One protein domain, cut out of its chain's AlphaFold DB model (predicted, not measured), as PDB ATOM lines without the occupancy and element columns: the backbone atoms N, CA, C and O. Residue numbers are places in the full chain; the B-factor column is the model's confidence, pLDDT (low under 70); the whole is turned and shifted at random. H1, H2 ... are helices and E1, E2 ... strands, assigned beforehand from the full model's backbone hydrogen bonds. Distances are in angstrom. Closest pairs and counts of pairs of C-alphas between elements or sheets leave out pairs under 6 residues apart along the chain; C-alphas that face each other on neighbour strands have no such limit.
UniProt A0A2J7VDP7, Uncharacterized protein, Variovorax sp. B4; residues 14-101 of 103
ATOM      1  N   GLU A  14     290.600 238.713 184.718       87.75
ATOM      2  CA  GLU A  14     289.315 239.394 184.888       87.75
ATOM      3  C   GLU A  14     288.616 239.609 183.540       87.75
ATOM      4  O   GLU A  14     287.403 239.433 183.415       87.75
ATOM      5  N   ALA A  15     289.379 240.001 182.514       87.50
ATOM      6  CA  ALA A  15     288.845 240.238 181.178       87.50
ATOM      7  C   ALA A  15     289.909 240.126 180.080       87.50
ATOM      8  O   ALA A  15     291.091 240.408 180.293       87.50
ATOM      9  N   VAL A  16     289.441 239.791 178.875       87.25
ATOM     10  CA  VAL A  16     290.202 239.873 177.623       87.25
ATOM     11  C   VAL A  16     289.429 240.759 176.652       87.25
ATOM     12  O   VAL A  16     288.295 240.444 176.288       87.25
ATOM     13  N   GLU A  17     290.028 241.872 176.245       89.88
ATOM     14  CA  GLU A  17     289.425 242.848 175.335       89.88
ATOM     15  C   GLU A  17     290.165 242.861 174.000       89.88
ATOM     16  O   GLU A  17     291.393 242.844 173.974       89.88
ATOM     17  N   TYR A  18     289.409 242.905 172.902       86.50
ATOM     18  CA  TYR A  18     289.932 242.916 171.537       86.50
ATOM     19  C   TYR A  18     289.530 244.227 170.861       86.50
ATOM     20  O   TYR A  18     288.342 244.540 170.778       86.50
ATOM     21  N   ASP A  19     290.516 244.964 170.363       87.12
ATOM     22  CA  ASP A  19     290.335 246.110 169.479       87.12
ATOM     23  C   ASP A  19     290.913 245.759 168.104       87.12
ATOM     24  O   ASP A  19     292.119 245.852 167.862       87.12
ATOM     25  N   ASP A  20     290.039 245.322 167.197       82.81
ATOM     26  CA  ASP A  20     290.403 244.948 165.829       82.81
ATOM     27  C   ASP A  20     290.955 246.128 165.015       82.81
ATOM     28  O   ASP A  20     291.802 245.931 164.138       82.81
ATOM     29  N   ALA A  21     290.477 247.348 165.287       83.12
ATOM     30  CA  ALA A  21     290.858 248.546 164.545       83.12
ATOM     31  C   ALA A  21     292.275 248.987 164.923       83.12
ATOM     32  O   ALA A  21     293.096 249.250 164.044       83.12
ATOM     33  N   ALA A  22     292.575 249.002 166.223       82.50
ATOM     34  CA  ALA A  22     293.912 249.281 166.737       82.50
ATOM     35  C   ALA A  22     294.854 248.070 166.651       82.50
ATOM     36  O   ALA A  22     296.062 248.233 166.820       82.50
ATOM     37  N   ARG A  23     294.320 246.866 166.388       82.44
ATOM     38  CA  ARG A  23     295.040 245.584 166.469       82.44
ATOM     39  C   ARG A  23     295.656 245.387 167.856       82.44
ATOM     40  O   ARG A  23     296.844 245.109 167.986       82.44
ATOM     41  N   VAL A  24     294.850 245.545 168.904       84.81
ATOM     42  CA  VAL A  24     295.289 245.415 170.299       84.81
ATOM     43  C   VAL A  24     294.449 244.368 171.020       84.81
ATOM     44  O   VAL A  24     293.225 244.371 170.931       84.81
ATOM     45  N   VAL A  25     295.108 243.494 171.776       86.94
ATOM     46  CA  VAL A  25     294.474 242.672 172.811       86.94
ATOM     47  C   VAL A  25     294.893 243.196 174.170       86.94
ATOM     48  O   VAL A  25     296.078 243.412 174.390       86.94
ATOM     49  N   THR A  26     293.951 243.367 175.094       89.44
ATOM     50  CA  THR A  26     294.245 243.753 176.480       89.44
ATOM     51  C   THR A  26     293.805 242.663 177.445       89.44
ATOM     52  O   THR A  26     292.635 242.284 177.459       89.44
ATOM     53  N   LEU A  27     294.736 242.191 178.274       90.25
ATOM     54  CA  LEU A  27     294.464 241.308 179.408       90.25
ATOM     55  C   LEU A  27     294.357 242.132 180.683       90.25
ATOM     56  O   LEU A  27     295.261 242.903 180.988       90.25
ATOM     57  N   LYS A  28     293.261 241.972 181.424       90.62
ATOM     58  CA  LYS A  28     293.061 242.602 182.734       90.62
ATOM     59  C   LYS A  28     293.206 241.545 183.817       90.62
ATOM     60  O   LYS A  28     292.545 240.510 183.742       90.62
ATOM     61  N   ALA A  29     294.077 241.797 184.786       88.31
ATOM     62  CA  ALA A  29     294.293 240.912 185.923       88.31
ATOM     63  C   ALA A  29     294.778 241.702 187.146       88.31
ATOM     64  O   ALA A  29     295.344 242.794 187.034       88.31
ATOM     65  N   ASN A  30     294.598 241.110 188.321       87.88
ATOM     66  CA  ASN A  30     295.053 241.663 189.598       87.88
ATOM     67  C   ASN A  30     296.502 241.273 189.955       87.88
ATOM     68  O   ASN A  30     297.095 241.869 190.853       87.88
ATOM     69  N   ALA A  31     297.080 240.304 189.242       88.06
ATOM     70  CA  ALA A  31     298.423 239.785 189.457       88.06
ATOM     71  C   ALA A  31     299.159 239.592 188.123       88.06
ATOM     72  O   ALA A  31     298.550 239.597 187.052       88.06
ATOM     73  N   PHE A  32     300.482 239.430 188.193       88.50
ATOM     74  CA  PHE A  32     301.325 239.149 187.035       88.50
ATOM     75  C   PHE A  32     302.310 238.020 187.343       88.50
ATOM     76  O   PHE A  32     303.155 238.155 188.226       88.50
ATOM     77  N   ASP A  33     302.232 236.946 186.558       89.25
ATOM     78  CA  ASP A  33     303.246 235.894 186.478       89.25
ATOM     79  C   ASP A  33     303.709 235.757 185.024       89.25
ATOM     80  O   ASP A  33     302.927 235.449 184.121       89.25
ATOM     81  N   SER A  34     305.001 235.985 184.782       86.50
ATOM     82  CA  SER A  34     305.555 236.015 183.428       86.50
ATOM     83  C   SER A  34     305.410 234.690 182.681       86.50
ATOM     84  O   SER A  34     305.257 234.690 181.460       86.50
ATOM     85  N   SER A  35     305.497 233.564 183.391       83.69
ATOM     86  CA  SER A  35     305.456 232.232 182.788       83.69
ATOM     87  C   SER A  35     304.018 231.863 182.440       83.69
ATOM     88  O   SER A  35     303.749 231.442 181.316       83.69
ATOM     89  N   LEU A  36     303.083 232.100 183.365       85.69
ATOM     90  CA  LEU A  36     301.660 231.831 183.148       85.69
ATOM     91  C   LEU A  36     301.076 232.711 182.038       85.69
ATOM     92  O   LEU A  36     300.371 232.204 181.164       85.69
ATOM     93  N   VAL A  37     301.422 234.004 182.006       86.75
ATOM     94  CA  VAL A  37     300.997 234.920 180.931       86.75
ATOM     95  C   VAL A  37     301.546 234.471 179.577       86.75
ATOM     96  O   VAL A  37     300.814 234.467 178.586       86.75
ATOM     97  N   ALA A  38     302.810 234.044 179.511       83.81
ATOM     98  CA  ALA A  38     303.385 233.541 178.268       83.81
ATOM     99  C   ALA A  38     302.712 232.249 177.796       83.81
ATOM    100  O   ALA A  38     302.416 232.112 176.607       83.81
ATOM    101  N   SER A  39     302.426 231.319 178.710       82.44
ATOM    102  CA  SER A  39     301.686 230.093 178.396       82.44
ATOM    103  C   SER A  39     300.269 230.383 177.899       82.44
ATOM    104  O   SER A  39     299.858 229.785 176.906       82.44
ATOM    105  N   PHE A  40     299.551 231.323 178.526       80.88
ATOM    106  CA  PHE A  40     298.243 231.785 178.049       80.88
ATOM    107  C   PHE A  40     298.323 232.301 176.619       80.88
ATOM    108  O   PHE A  40     297.632 231.811 175.729       80.88
ATOM    109  N   ALA A  41     299.203 233.277 176.394       79.62
ATOM    110  CA  ALA A  41     299.302 233.956 175.118       79.62
ATOM    111  C   ALA A  41     299.675 232.968 173.996       79.62
ATOM    112  O   ALA A  41     299.077 232.991 172.921       79.62
ATOM    113  N   LEU A  42     300.600 232.039 174.257       78.38
ATOM    114  CA  LEU A  42     301.003 231.016 173.286       78.38
ATOM    115  C   LEU A  42     299.958 229.935 173.023       78.38
ATOM    116  O   LEU A  42     299.994 229.346 171.947       78.38
ATOM    117  N   ARG A  43     299.068 229.646 173.973       77.12
ATOM    118  CA  ARG A  43     297.985 228.679 173.767       77.12
ATOM    119  C   ARG A  43     296.807 229.329 173.052       77.12
ATOM    120  O   ARG A  43     296.378 228.847 172.013       77.12
ATOM    121  N   ASP A  44     296.316 230.439 173.590       74.38
ATOM    122  CA  ASP A  44     294.996 230.964 173.235       74.38
ATOM    123  C   ASP A  44     295.069 232.074 172.177       74.38
ATOM    124  O   ASP A  44     294.195 232.176 171.319       74.38
ATOM    125  N   LEU A  45     296.129 232.890 172.184       73.44
ATOM    126  CA  LEU A  45     296.277 234.007 171.243       73.44
ATOM    127  C   LEU A  45     297.098 233.624 170.005       73.44
ATOM    128  O   LEU A  45     296.861 234.151 168.918       73.44
ATOM    129  N   ARG A  46     298.049 232.690 170.130       70.00
ATOM    130  CA  ARG A  46     298.815 232.177 168.980       70.00
ATOM    131  C   ARG A  46     297.915 231.438 167.998       70.00
ATOM    132  O   ARG A  46     297.967 231.722 166.805       70.00
ATOM    133  N   ASP A  47     297.095 230.519 168.500       65.00
ATOM    134  CA  ASP A  47     296.208 229.704 167.666       65.00
ATOM    135  C   ASP A  47     295.126 230.574 166.996       65.00
ATOM    136  O   ASP A  47     294.686 230.280 165.887       65.00
ATOM    137  N   ALA A  48     294.782 231.712 167.611       61.72
ATOM    138  CA  ALA A  48     293.914 232.740 167.037       61.72
ATOM    139  C   ALA A  48     294.616 233.683 166.035       61.72
ATOM    140  O   ALA A  48     293.958 234.530 165.431       61.72
ATOM    141  N   GLY A  49     295.934 233.572 165.836       61.69
ATOM    142  CA  GLY A  49     296.656 234.416 164.883       61.69
ATOM    143  C   GLY A  49     297.060 235.801 165.411       61.69
ATOM    144  O   GLY A  49     297.278 236.703 164.602       61.69
ATOM    145  N   ILE A  50     297.168 235.980 166.732       62.34
ATOM    146  CA  ILE A  50     297.234 237.303 167.375       62.34
ATOM    147  C   ILE A  50     298.640 237.665 167.881       62.34
ATOM    148  O   ILE A  50     299.077 238.785 167.659       62.34
ATOM    149  N   ILE A  51     299.389 236.774 168.536       62.78
ATOM    150  CA  ILE A  51     300.672 237.171 169.163       62.78
ATOM    151  C   ILE A  51     301.919 236.808 168.354       62.78
ATOM    152  O   ILE A  51     302.096 235.668 167.935       62.78
ATOM    153  N   VAL A  52     302.841 237.764 168.239       61.31
ATOM    154  CA  VAL A  52     304.222 237.551 167.780       61.31
ATOM    155  C   VAL A  52     305.099 237.292 169.004       61.31
ATOM    156  O   VAL A  52     305.030 238.042 169.977       61.31
ATOM    157  N   TYR A  53     305.933 236.254 168.960       64.88
ATOM    158  CA  TYR A  53     306.984 236.052 169.959       64.88
ATOM    159  C   TYR A  53     308.355 236.326 169.351       64.88
ATOM    160  O   TYR A  53     308.571 236.155 168.147       64.88
ATOM    161  N   TYR A  54     309.278 236.757 170.202       61.94
ATOM    162  CA  TYR A  54     310.647 237.069 169.820       61.94
ATOM    163  C   TYR A  54     311.594 236.007 170.376       61.94
ATOM    164  O   TYR A  54     311.549 235.674 171.563       61.94
ATOM    165  N   ASP A  55     312.442 235.462 169.507       63.38
ATOM    166  CA  ASP A  55     313.569 234.632 169.929       63.38
ATOM    167  C   ASP A  55     314.795 235.499 170.279       63.38
ATOM    168  O   ASP A  55     314.749 236.733 170.258       63.38
ATOM    169  N   GLU A  56     315.912 234.853 170.608       56.78
ATOM    170  CA  GLU A  56     317.155 235.516 171.021       56.78
ATOM    171  C   GLU A  56     317.753 236.435 169.939       56.78
ATOM    172  O   GLU A  56     318.510 237.353 170.251       56.78
ATOM    173  N   THR A  57     317.374 236.251 168.671       61.34
ATOM    174  CA  THR A  57     317.786 237.126 167.563       61.34
ATOM    175  C   THR A  57     316.933 238.394 167.464       61.34
ATOM    176  O   THR A  57     317.183 239.245 166.612       61.34
ATOM    177  N   ARG A  58     315.911 238.525 168.328       60.78
ATOM    178  CA  ARG A  58     314.801 239.485 168.207       60.78
ATOM    179  C   ARG A  58     314.060 239.367 166.871       60.78
ATOM    180  O   ARG A  58     313.382 240.304 166.448       60.78
ATOM    181  N   GLY A  59     314.173 238.213 166.214       56.50
ATOM    182  CA  GLY A  59     313.429 237.889 165.011       56.50
ATOM    183  C   GLY A  59     311.963 237.625 165.363       56.50
ATOM    184  O   GLY A  59     311.699 236.780 166.221       56.50
ATOM    185  N   PRO A  60     310.994 238.326 164.747       60.41
ATOM    186  CA  PRO A  60     309.583 238.051 164.981       60.41
ATOM    187  C   PRO A  60     309.218 236.683 164.394       60.41
ATOM    188  O   PRO A  60     309.420 236.431 163.204       60.41
ATOM    189  N   ARG A  61     308.646 235.799 165.211       62.12
ATOM    190  CA  ARG A  61     308.021 234.557 164.741       62.12
ATOM    191  C   ARG A  61     306.510 234.761 164.617       62.12
ATOM    192  O   ARG A  61     305.896 235.404 165.460       62.12
ATOM    193  N   ALA A  62     305.956 234.217 163.530       56.50
ATOM    194  CA  ALA A  62     304.542 234.208 163.141       56.50
ATOM    195  C   ALA A  62     303.555 234.033 164.319       56.50
ATOM    196  O   ALA A  62     303.904 233.375 165.304       56.50
ATOM    197  N   PRO A  63     302.311 234.542 164.180       49.09
ATOM    198  CA  PRO A  63     301.612 234.904 162.941       49.09
ATOM    199  C   PRO A  63     301.774 236.370 162.522       49.09
ATOM    200  O   PRO A  63     301.892 237.279 163.332       49.09
ATOM    201  N   GLY A  64     301.804 236.582 161.203       50.47
ATOM    202  CA  GLY A  64     302.144 237.837 160.523       50.47
ATOM    203  C   GLY A  64     301.147 238.998 160.648       50.47
ATOM    204  O   GLY A  64     301.179 239.890 159.805       50.47
ATOM    205  N   ALA A  65     300.291 239.030 161.671       53.44
ATOM    206  CA  ALA A  65     299.521 240.216 162.033       53.44
ATOM    207  C   ALA A  65     300.038 240.734 163.377       53.44
ATOM    208  O   ALA A  65     299.954 240.057 164.394       53.44
ATOM    209  N   ARG A  66     300.604 241.941 163.359       66.31
ATOM    210  CA  ARG A  66     301.346 242.571 164.457       66.31
ATOM    211  C   ARG A  66     300.400 243.115 165.535       66.31
ATOM    212  O   ARG A  66     300.443 244.307 165.825       66.31
ATOM    213  N   TRP A  67     299.490 242.284 166.051       73.12
ATOM    214  CA  TRP A  67     298.656 242.724 167.160       73.12
ATOM    215  C   TRP A  67     299.538 242.962 168.377       73.12
ATOM    216  O   TRP A  67     300.450 242.184 168.664       73.12
ATOM    217  N   GLN A  68     299.271 244.050 169.084       80.62
ATOM    218  CA  GLN A  68     299.952 244.338 170.333       80.62
ATOM    219  C   GLN A  68     299.190 243.680 171.479       80.62
ATOM    220  O   GLN A  68     297.968 243.809 171.582       80.62
ATOM    221  N   LEU A  69     299.918 242.996 172.354       85.56
ATOM    222  CA  LEU A  69     299.380 242.496 173.607       85.56
ATOM    223  C   LEU A  69     299.631 243.552 174.684       85.56
ATOM    224  O   LEU A  69     300.760 243.971 174.920       85.56
ATOM    225  N   MET A  70     298.565 243.996 175.327       89.94
ATOM    226  CA  MET A  70     298.583 244.894 176.468       89.94
ATOM    227  C   MET A  70     298.185 244.118 177.719       89.94
ATOM    228  O   MET A  70     297.355 243.208 177.674       89.94
ATOM    229  N   PHE A  71     298.754 244.507 178.850       91.19
ATOM    230  CA  PHE A  71     298.421 243.961 180.156       91.19
ATOM    231  C   PHE A  71     298.042 245.107 181.088       91.19
ATOM    232  O   PHE A  71     298.809 246.049 181.258       91.19
ATOM    233  N   CYS A  72     296.850 245.055 181.664       91.06
ATOM    234  CA  CYS A  72     296.370 246.011 182.646       91.06
ATOM    235  C   CYS A  72     296.493 245.383 184.033       91.06
ATOM    236  O   CYS A  72     295.760 244.446 184.350       91.06
ATOM    237  N   LEU A  73     297.414 245.911 184.838       89.69
ATOM    238  CA  LEU A  73     297.654 245.475 186.208       89.69
ATOM    239  C   LEU A  73     297.269 246.607 187.156       89.69
ATOM    240  O   LEU A  73     297.841 247.695 187.083       89.69
ATOM    241  N   ALA A  74     296.282 246.360 188.023       85.94
ATOM    242  CA  ALA A  74     295.777 247.345 188.985       85.94
ATOM    243  C   ALA A  74     295.435 248.719 188.350       85.94
ATOM    244  O   ALA A  74     295.700 249.773 188.925       85.94
ATOM    245  N   GLY A  75     294.869 248.711 187.137       85.44
ATOM    246  CA  GLY A  75     294.480 249.920 186.400       85.44
ATOM    247  C   GLY A  75     295.597 250.592 185.592       85.44
ATOM    248  O   GLY A  75     295.334 251.580 184.910       85.44
ATOM    249  N   VAL A  76     296.825 250.066 185.625       89.25
ATOM    250  CA  VAL A  76     297.959 250.575 184.840       89.25
ATOM    251  C   VAL A  76     298.183 249.692 183.616       89.25
ATOM    252  O   VAL A  76     298.283 248.473 183.739       89.25
ATOM    253  N   LEU A  77     298.276 250.309 182.433       90.62
ATOM    254  CA  LEU A  77     298.462 249.608 181.164       90.62
ATOM    255  C   LEU A  77     299.948 249.465 180.802       90.62
ATOM    256  O   LEU A  77     300.700 250.443 180.761       90.62
ATOM    257  N   TYR A  78     300.342 248.244 180.470       91.19
ATOM    258  CA  TYR A  78     301.681 247.866 180.039       91.19
ATOM    259  C   TYR A  78     301.619 247.249 178.647       91.19
ATOM    260  O   TYR A  78     300.700 246.491 178.344       91.19
ATOM    261  N   GLU A  79     302.621 247.522 177.819       89.81
ATOM    262  CA  GLU A  79     302.883 246.696 176.643       89.81
ATOM    263  C   GLU A  79     303.496 245.376 177.112       89.81
ATOM    264  O   GLU A  79     304.423 245.366 177.924       89.81
ATOM    265  N   CYS A  80     302.934 244.264 176.653       87.94
ATOM    266  CA  CYS A  80     303.303 242.926 177.077       87.94
ATOM    267  C   CYS A  80     303.867 242.148 175.890       87.94
ATOM    268  O   CYS A  80     303.164 241.820 174.938       87.94
ATOM    269  N   GLU A  81     305.149 241.819 175.971       85.75
ATOM    270  CA  GLU A  81     305.869 241.087 174.934       85.75
ATOM    271  C   GLU A  81     306.112 239.648 175.381       85.75
ATOM    272  O   GLU A  81     306.454 239.406 176.538       85.75
ATOM    273  N   ILE A  82     305.978 238.689 174.461       82.31
ATOM    274  CA  ILE A  82     306.347 237.294 174.714       82.31
ATOM    275  C   ILE A  82     307.728 237.034 174.114       82.31
ATOM    276  O   ILE A  82     307.938 237.189 172.909       82.31
ATOM    277  N   ALA A  83     308.668 236.617 174.955       77.69
ATOM    278  CA  ALA A  83     310.036 236.302 174.569       77.69
ATOM    279  C   ALA A  83     310.430 234.894 175.026       77.69
ATOM    280  O   ALA A  83     309.968 234.411 176.063       77.69
ATOM    281  N   LEU A  84     311.315 234.246 174.270       71.19
ATOM    282  CA  LEU A  84     312.009 233.044 174.730       71.19
ATOM    283  C   LEU A  84     313.231 233.462 175.550       71.19
ATOM    284  O   LEU A  84     314.136 234.107 175.024       71.19
ATOM    285  N   GLN A  85     313.261 233.097 176.830       69.31
ATOM    286  CA  GLN A  85     314.389 233.362 177.714       69.31
ATOM    287  C   GLN A  85     315.089 232.049 178.069       69.31
ATOM    288  O   GLN A  85     314.450 231.081 178.485       69.31
ATOM    289  N   ALA A  86     316.410 232.011 177.900       67.62
ATOM    290  CA  ALA A  86     317.228 230.900 178.362       67.62
ATOM    291  C   ALA A  86     317.366 230.951 179.891       67.62
ATOM    292  O   ALA A  86     317.738 231.983 180.457       67.62
ATOM    293  N   ASP A  87     317.083 229.836 180.560       66.56
ATOM    294  CA  ASP A  87     317.414 229.665 181.973       66.56
ATOM    295  C   ASP A  87     318.901 229.287 182.166       66.56
ATOM    296  O   ASP A  87     319.652 229.081 181.208       66.56
ATOM    297  N   PHE A  88     319.352 229.177 183.423       65.25
ATOM    298  CA  PHE A  88     320.732 228.777 183.754       65.25
ATOM    299  C   PHE A  88     321.119 227.387 183.213       65.25
ATOM    300  O   PHE A  88     322.305 227.071 183.135       65.25
ATOM    301  N   SER A  89     320.139 226.567 182.815       69.81
ATOM    302  CA  SER A  89     320.346 225.262 182.183       69.81
ATOM    303  C   SER A  89     320.364 225.318 180.649       69.81
ATOM    304  O   SER A  89     320.466 224.277 180.004       69.81
ATOM    305  N   LYS A  90     320.326 226.523 180.059       69.62
ATOM    306  CA  LYS A  90     320.230 226.790 178.610       69.62
ATOM    307  C   LYS A  90     318.939 226.280 177.966       69.62
ATOM    308  O   LYS A  90     318.855 226.198 176.742       69.62
ATOM    309  N   VAL A  91     317.928 225.948 178.766       73.56
ATOM    310  CA  VAL A  91     316.607 225.601 178.250       73.56
ATOM    311  C   VAL A  91     315.863 226.904 177.983       73.56
ATOM    312  O   VAL A  91     315.727 227.746 178.871       73.56
ATOM    313  N   GLN A  92     315.395 227.083 176.750       69.50
ATOM    314  CA  GLN A  92     314.580 228.236 176.381       69.50
ATOM    315  C   GLN A  92     313.145 228.029 176.856       69.50
ATOM    316  O   GLN A  92     312.492 227.052 176.480       69.50
ATOM    317  N   ARG A  93     312.643 228.963 177.665       75.69
ATOM    318  CA  ARG A  93     311.262 228.964 178.149       75.69
ATOM    319  C   ARG A  93     310.558 230.250 177.721       75.69
ATOM    320  O   ARG A  93     311.171 231.316 177.765       75.69
ATOM    321  N   PRO A  94     309.285 230.180 177.305       79.12
ATOM    322  CA  PRO A  94     308.488 231.373 177.076       79.12
ATOM    323  C   PRO A  94     308.295 232.181 178.355       79.12
ATOM    324  O   PRO A  94     307.970 231.634 179.406       79.12
ATOM    325  N   THR A  95     308.433 233.491 178.230       84.62
ATOM    326  CA  THR A  95     308.310 234.458 179.321       84.62
ATOM    327  C   THR A  95     307.672 235.733 178.799       84.62
ATOM    328  O   THR A  95     308.012 236.207 177.715       84.62
ATOM    329  N   ALA A  96     306.739 236.288 179.566       87.75
ATOM    330  CA  ALA A  96     306.133 237.576 179.283       87.75
ATOM    331  C   ALA A  96     306.931 238.697 179.952       87.75
ATOM    332  O   ALA A  96     307.377 238.566 181.094       87.75
ATOM    333  N   ARG A  97     307.077 239.821 179.257       87.31
ATOM    334  CA  ARG A  97     307.724 241.026 179.766       87.31
ATOM    335  C   ARG A  97     306.770 242.203 179.669       87.31
ATOM    336  O   ARG A  97     306.238 242.467 178.597       87.31
ATOM    337  N   LEU A  98     306.620 242.934 180.771       89.62
ATOM    338  CA  LEU A  98     305.864 244.182 180.809       89.62
ATOM    339  C   LEU A  98     306.788 245.384 180.610       89.62
ATOM    340  O   LEU A  98     307.797 245.530 181.305       89.62
ATOM    341  N   THR A  99     306.402 246.272 179.704       87.38
ATOM    342  CA  THR A  99     307.031 247.574 179.489       87.38
ATOM    343  C   THR A  99     305.984 248.662 179.735       87.38
ATOM    344  O   THR A  99     304.923 248.632 179.109       87.38
ATOM    345  N   PRO A 100     306.224 249.629 180.643       84.56
ATOM    346  CA  PRO A 100     305.291 250.729 180.850       84.56
ATOM    347  C   PRO A 100     305.112 251.519 179.555       84.56
ATOM    348  O   PRO A 100     306.095 251.990 178.973       84.56
ATOM    349  N   ARG A 101     303.865 251.708 179.120       73.00
ATOM    350  CA  ARG A 101     303.577 252.576 177.982       73.00
ATOM    351  C   ARG A 101     303.664 254.018 178.474       73.00
ATOM    352  O   ARG A 101     302.807 254.473 179.228       73.00
TER     353      ARG A 101
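AT A GLANCE: This is residues 14 to 101 of the 103 residues of an uncharacterized protein of Variovorax sp. B4 (UniProt A0A2J7VDP7). A strongly twisted sheet of five strands curls round one helix, H1, which packs on one face of it, mostly along the E4 and E5 hairpin. The turn between E1 and E2 lies at one end of the whole and the turn between E4 and E5 at the other, while a long loop, residues 46 to 67, leads from H1 back to E3. The printed part has 88 residues, with one named helix and five named strands in the order E1, E2, H1, E3, E4, E5. The sheet runs E1, E2, E3, E4, E5 and is mixed, and the class is mixed, helices and strands. The whole is compact, with a radius of gyration of the C-alphas of 12.7 A, and spans 37 by 28 by 22 A.

HOW THE PARTS SIT: Begin with E2, residues 24 to 29, and E3, residues 68 to 73, which are parallel at 21 degrees; look for N 70 and O 25, 2.7 A apart. E1, residues 14 to 19, is an edge strand and forms an antiparallel hairpin with E2, where N 17 and O 26 are 2.9 A apart. On the other side of E3 comes E4, residues 76 to 86, antiparallel to it, with N 78 and O 71 at 2.8 A. The other edge strand, E5, residues 92 to 100, forms a hairpin with E4, with N 95 and O 83 at 2.8 A. E3, E4 and E5 form a meander, each strand the antiparallel neighbour of the one before. H1, residues 34 to 45, is on the sheet, giving two layers, a helix on one face of a sheet. Its closest C-alphas to E5 are those of Ser 34 and Ala 96, 4.5 A apart, and to E4 those of Ala 38 and Ile 82, 6.0 A apart. E2, H1 and E3 form a strand-helix-strand unit, two parallel neighbour strands with a helix between, and its crossover is right-handed. In H1 every O i to N i+4 pair is within hydrogen-bond range. E1 is apart from E4 and E5.

IN THESE COORDINATES: Find C-alpha 14 at (289.315, 239.394, 184.888), where E1 begins; E1, E2 and E3 measure 16.8, 16.3 and 16.1 A from first to last C-alpha. H1 starts at C-alpha 34, (305.555, 236.015, 183.428), and covers 15.4 A. E4 covers 28.3 A and bends by 57 degrees at residue 83. E5 covers 24.7 A and ends at C-alpha 100, (305.291, 250.729, 180.850).

THE WHOLE: The two C-alphas farthest apart, those of Ala 21 and Ser 89, are 41.5 A apart. The printed part has no cut. The link from H1 to E3, 22 residues, is long; the other links are tight. The mean pLDDT of the printed part is 77.5, and residues 47 to 66, 85 to 90 and 92 are under 70.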